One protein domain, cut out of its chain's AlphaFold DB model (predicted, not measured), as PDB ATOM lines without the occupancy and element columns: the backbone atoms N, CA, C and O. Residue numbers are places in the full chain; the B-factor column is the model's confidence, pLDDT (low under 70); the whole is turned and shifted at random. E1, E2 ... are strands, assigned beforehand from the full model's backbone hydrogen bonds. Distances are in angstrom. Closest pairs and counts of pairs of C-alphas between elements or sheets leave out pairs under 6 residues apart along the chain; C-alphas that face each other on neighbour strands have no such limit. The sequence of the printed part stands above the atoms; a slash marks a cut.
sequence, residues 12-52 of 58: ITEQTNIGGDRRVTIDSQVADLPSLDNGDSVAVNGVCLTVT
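Overview. This is residues 12 to 52 of the 58 residues of the protein "Lumazine-binding domain-containing protein" of Planctomycetes bacterium (UniProt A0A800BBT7). Two separate strand hairpins, a long one of E1 and E2 and a short one of E3 and E4, are set crosswise to each other and joined by a wide loop, residues 28 to 40. The turn end of the long hairpin, residues 17 to 22, sticks out, and so do residues 29 to 35 of the loop. The printed part has 41 residues with four named strands, in the order E1, E2, E3, E4, and no named helix; the class is all strand. Each hairpin is an antiparallel sheet of two strands, in the orders E1 - E2 and E3 - E4. The whole is only just loose, close to compact, with a radius of gyration of the C-alphas of 11.0 A, and elongated, spanning 33 by 20 by 19 A.

Along the chain. Find C-alpha 12 at (390.035, 306.106, 779.048); from there E1, residues 12 to 18, runs 16.7 A. E2, residues 21 to 27, runs 19.9 A from C-alpha 21 at (390.438, 308.349, 795.044). Look next at E3, residues 41 to 44, 9.8 A long, and E4, residues 47 to 50, 10.0 A long, which ends at C-alpha 50 at (400.328, 302.551, 790.081).

Arrangement. E1 and E2 form an antiparallel hairpin at 162 degrees between their directions; look for N 16 and O 23, 2.9 A apart and within hydrogen-bond range. E3 and E4 form a hairpin at 138 degrees, with N 42 and O 49 within hydrogen-bond range at 2.9 A. E2 and E3 are apart, and E1 is apart from E3 and E4, as is E2 from E4.

Size, cuts and confidence. The C-alphas of Gly 19 and Asp 32, the two farthest apart, are 33.5 A apart. The links E1 to E2 and E3 to E4 are tight, and E2 to E3 is long, with 13 residues. The printed part has no cut; its mean pLDDT is 92.4, and residue 31 is under 70.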
ATOM      1  N   ILE A  12     390.749 306.418 777.808       95.50
ATOM      2  CA  ILE A  12     390.035 306.106 779.048       95.50
ATOM      3  C   ILE A  12     388.713 305.426 778.686       95.50
ATOM      4  O   ILE A  12     387.893 306.012 777.974       95.50
ATOM      5  N   THR A  13     388.512 304.209 779.176       96.19
ATOM      6  CA  THR A  13     387.305 303.405 778.929       96.19
ATOM      7  C   THR A  13     386.369 303.375 780.132       96.19
ATOM      8  O   THR A  13     385.160 303.260 779.952       96.19
ATOM      9  N   GLU A  14     386.895 303.557 781.346       96.38
ATOM     10  CA  GLU A  14     386.113 303.578 782.585       96.38
ATOM     11  C   GLU A  14     386.752 304.502 783.633       96.38
ATOM     12  O   GLU A  14     387.975 304.668 783.678       96.38
ATOM     13  N   GLN A  15     385.922 305.106 784.490       96.50
ATOM     14  CA  GLN A  15     386.358 305.875 785.656       96.50
ATOM     15  C   GLN A  15     385.426 305.638 786.845       96.50
ATOM     16  O   GLN A  15     384.234 305.933 786.760       96.50
ATOM     17  N   THR A  16     385.989 305.234 787.982       96.44
ATOM     18  CA  THR A  16     385.219 304.892 789.187       96.44
ATOM     19  C   THR A  16     385.805 305.589 790.409       96.44
ATOM     20  O   THR A  16     387.012 305.540 790.641       96.44
ATOM     21  N   ASN A  17     384.957 306.254 791.195       97.06
ATOM     22  CA  ASN A  17     385.367 306.892 792.449       97.06
ATOM     23  C   ASN A  17     385.457 305.838 793.561       97.06
ATOM     24  O   ASN A  17     384.550 305.018 793.701       97.06
ATOM     25  N   ILE A  18     386.523 305.865 794.362       94.88
ATOM     26  CA  ILE A  18     386.781 304.888 795.426       94.88
ATOM     27  C   ILE A  18     387.351 305.616 796.639       94.88
ATOM     28  O   ILE A  18     388.513 305.990 796.638       94.88
ATOM     29  N   GLY A  19     386.549 305.810 797.688       88.88
ATOM     30  CA  GLY A  19     387.063 306.271 798.986       88.88
ATOM     31  C   GLY A  19     387.830 307.603 798.966       88.88
ATOM     32  O   GLY A  19     388.720 307.788 799.782       88.88
ATOM     33  N   GLY A  20     387.500 308.513 798.043       94.00
ATOM     34  CA  GLY A  20     388.213 309.782 797.832       94.00
ATOM     35  C   GLY A  20     389.190 309.756 796.653       94.00
ATOM     36  O   GLY A  20     389.478 310.809 796.087       94.00
ATOM     37  N   ASP A  21     389.601 308.567 796.220       94.75
ATOM     38  CA  ASP A  21     390.438 308.349 795.044       94.75
ATOM     39  C   ASP A  21     389.601 308.081 793.788       94.75
ATOM     40  O   ASP A  21     388.370 307.938 793.819       94.75
ATOM     41  N   ARG A  22     390.293 307.962 792.652       95.50
ATOM     42  CA  ARG A  22     389.700 307.567 791.378       95.50
ATOM     43  C   ARG A  22     390.512 306.464 790.719       95.50
ATOM     44  O   ARG A  22     391.708 306.619 790.492       95.50
ATOM     45  N   ARG A  23     389.841 305.376 790.350       96.38
ATOM     46  CA  ARG A  23     390.388 304.346 789.465       96.38
ATOM     47  C   ARG A  23     390.008 304.669 788.028       96.38
ATOM     48  O   ARG A  23     388.862 305.029 787.760       96.38
ATOM     49  N   VAL A  24     390.967 304.539 787.120       96.62
ATOM     50  CA  VAL A  24     390.794 304.804 785.690       96.62
ATOM     51  C   VAL A  24     391.263 303.583 784.912       96.62
ATOM     52  O   VAL A  24     392.387 303.131 785.115       96.62
ATOM     53  N   THR A  25     390.417 303.079 784.021       95.81
ATOM     54  CA  THR A  25     390.781 302.019 783.075       95.81
ATOM     55  C   THR A  25     391.198 302.672 781.764       95.81
ATOM     56  O   THR A  25     390.475 303.520 781.230       95.81
ATOM     57  N   ILE A  26     392.381 302.312 781.267       94.62
ATOM     58  CA  ILE A  26     392.957 302.856 780.036       94.62
ATOM     59  C   ILE A  26     393.180 301.700 779.070       94.62
ATOM     60  O   ILE A  26     393.998 300.823 779.331       94.62
ATOM     61  N   ASP A  27     392.474 301.731 777.946       92.88
ATOM     62  CA  ASP A  27     392.834 300.941 776.774       92.88
ATOM     63  C   ASP A  27     394.050 301.606 776.127       92.88
ATOM     64  O   ASP A  27     393.950 302.712 775.594       92.88
ATOM     65  N   SER A  28     395.219 300.981 776.256       86.31
ATOM     66  CA  SER A  28     396.476 301.600 775.850       86.31
ATOM     67  C   SER A  28     396.580 301.785 774.338       86.31
ATOM     68  O   SER A  28     397.229 302.736 773.914       86.31
ATOM     69  N   GLN A  29     395.961 300.914 773.530       82.44
ATOM     70  CA  GLN A  29     396.129 300.852 772.067       82.44
ATOM     71  C   GLN A  29     397.598 300.854 771.590       82.44
ATOM     72  O   GLN A  29     397.886 301.132 770.425       82.44
ATOM     73  N   VAL A  30     398.553 300.546 772.475       82.38
ATOM     74  CA  VAL A  30     399.985 300.556 772.163       82.38
ATOM     75  C   VAL A  30     400.451 299.121 771.956       82.38
ATOM     76  O   VAL A  30     400.489 298.337 772.899       82.38
ATOM     77  N   ALA A  31     400.845 298.798 770.726       69.06
ATOM     78  CA  ALA A  31     401.266 297.447 770.355       69.06
ATOM     79  C   ALA A  31     402.598 297.000 770.994       69.06
ATOM     80  O   ALA A  31     402.836 295.806 771.111       69.06
ATOM     81  N   ASP A  32     403.458 297.942 771.398       76.00
ATOM     82  CA  ASP A  32     404.818 297.679 771.902       76.00
ATOM     83  C   ASP A  32     405.041 298.275 773.305       76.00
ATOM     84  O   ASP A  32     406.033 298.963 773.587       76.00
ATOM     85  N   LEU A  33     404.061 298.087 774.194       78.81
ATOM     86  CA  LEU A  33     404.288 298.335 775.615       78.81
ATOM     87  C   LEU A  33     405.136 297.204 776.201       78.81
ATOM     88  O   LEU A  33     404.881 296.037 775.904       78.81
ATOM     89  N   PRO A  34     406.116 297.526 777.065       82.62
ATOM     90  CA  PRO A  34     406.755 296.500 777.875       82.62
ATOM     91  C   PRO A  34     405.696 295.777 778.716       82.62
ATOM     92  O   PRO A  34     404.645 296.347 779.018       82.62
ATOM     93  N   SER A  35     405.992 294.540 779.116       86.12
ATOM     94  CA  SER A  35     405.164 293.822 780.086       86.12
ATOM     95  C   SER A  35     404.980 294.690 781.329       86.12
ATOM     96  O   SER A  35     405.966 295.138 781.918       86.12
ATOM     97  N   LEU A  36     403.724 294.950 781.675       89.44
ATOM     98  CA  LEU A  36     403.339 295.623 782.907       89.44
ATOM     99  C   LEU A  36     402.880 294.563 783.895       89.44
ATOM    100  O   LEU A  36     402.197 293.621 783.494       89.44
ATOM    101  N   ASP A  37     403.189 294.774 785.165       93.44
ATOM    102  CA  ASP A  37     402.685 293.986 786.280       93.44
ATOM    103  C   ASP A  37     401.926 294.869 787.282       93.44
ATOM    104  O   ASP A  37     402.060 296.096 787.333       93.44
ATOM    105  N   ASN A  38     401.100 294.240 788.120       95.38
ATOM    106  CA  ASN A  38     400.449 294.950 789.218       95.38
ATOM    107  C   ASN A  38     401.499 295.509 790.187       95.38
ATOM    108  O   ASN A  38     402.386 294.791 790.644       95.38
ATOM    109  N   GLY A  39     401.349 296.780 790.549       96.31
ATOM    110  CA  GLY A  39     402.310 297.508 791.375       96.31
ATOM    111  C   GLY A  39     403.327 298.322 790.575       96.31
ATOM    112  O   GLY A  39     403.969 299.197 791.160       96.31
ATOM    113  N   ASP A  40     403.433 298.116 789.258       95.56
ATOM    114  CA  ASP A  40     404.323 298.922 788.429       95.56
ATOM    115  C   ASP A  40     403.909 300.392 788.407       95.56
ATOM    116  O   ASP A  40     402.729 300.755 788.450       95.56
ATOM    117  N   SER A  41     404.916 301.255 788.310       96.12
ATOM    118  CA  SER A  41     404.725 302.691 788.138       96.12
ATOM    119  C   SER A  41     404.673 303.046 786.656       96.12
ATOM    120  O   SER A  41     405.661 302.889 785.936       96.12
ATOM    121  N   VAL A  42     403.548 303.604 786.214       94.25
ATOM    122  CA  VAL A  42     403.333 304.091 784.847       94.25
ATOM    123  C   VAL A  42     403.035 305.588 784.862       94.25
ATOM    124  O   VAL A  42     402.366 306.096 785.759       94.25
ATOM    125  N   ALA A  43     403.544 306.319 783.871       95.88
ATOM    126  CA  ALA A  43     403.243 307.736 783.713       95.88
ATOM    127  C   ALA A  43     402.060 307.933 782.758       95.88
ATOM    128  O   ALA A  43     402.131 307.524 781.599       95.88
ATOM    129  N   VAL A  44     401.010 308.618 783.214       95.56
ATOM    130  CA  VAL A  44     399.858 309.013 782.386       95.56
ATOM    131  C   VAL A  44     399.728 310.529 782.438       95.56
ATOM    132  O   VAL A  44     399.556 311.101 783.512       95.56
ATOM    133  N   ASN A  45     399.861 311.198 781.287       95.31
ATOM    134  CA  ASN A  45     399.903 312.667 781.192       95.31
ATOM    135  C   ASN A  45     400.872 313.318 782.203       95.31
ATOM    136  O   ASN A  45     400.578 314.355 782.790       95.31
ATOM    137  N   GLY A  46     402.030 312.686 782.426       95.75
ATOM    138  CA  GLY A  46     403.072 313.173 783.336       95.75
ATOM    139  C   GLY A  46     402.865 312.837 784.818       95.75
ATOM    140  O   GLY A  46     403.767 313.089 785.614       95.75
ATOM    141  N   VAL A  47     401.735 312.232 785.200       96.50
ATOM    142  CA  VAL A  47     401.471 311.805 786.582       96.50
ATOM    143  C   VAL A  47     401.924 310.363 786.775       96.50
ATOM    144  O   VAL A  47     401.557 309.486 785.995       96.50
ATOM    145  N   CYS A  48     402.714 310.119 787.820       96.94
ATOM    146  CA  CYS A  48     403.078 308.771 788.247       96.94
ATOM    147  C   CYS A  48     401.866 308.085 788.881       96.94
ATOM    148  O   CYS A  48     401.358 308.563 789.896       96.94
ATOM    149  N   LEU A  49     401.428 306.970 788.307       97.00
ATOM    150  CA  LEU A  49     400.317 306.159 788.793       97.00
ATOM    151  C   LEU A  49     400.763 304.705 788.962       97.00
ATOM    152  O   LEU A  49     401.684 304.250 788.287       97.00
ATOM    153  N   THR A  50     400.083 303.977 789.842       96.50
ATOM    154  CA  THR A  50     400.328 302.551 790.081       96.50
ATOM    155  C   THR A  50     399.349 301.707 789.275       96.50
ATOM    156  O   THR A  50     398.141 301.947 789.320       96.50
ATOM    157  N   VAL A  51     399.845 300.687 788.578       96.44
ATOM    158  CA  VAL A  51     398.998 299.670 787.946       96.44
ATOM    159  C   VAL A  51     398.322 298.842 789.041       96.44
ATOM    160  O   VAL A  51     398.990 298.158 789.811       96.44
ATOM    161  N   THR A  52     396.993 298.913 789.138       95.81
ATOM    162  CA  THR A  52     396.226 298.158 790.152       95.81
ATOM    163  C   THR A  52     395.556 296.900 789.611       95.81
ATOM    164  O   THR A  52     395.113 296.069 790.397       95.81
TER     165      THR A  52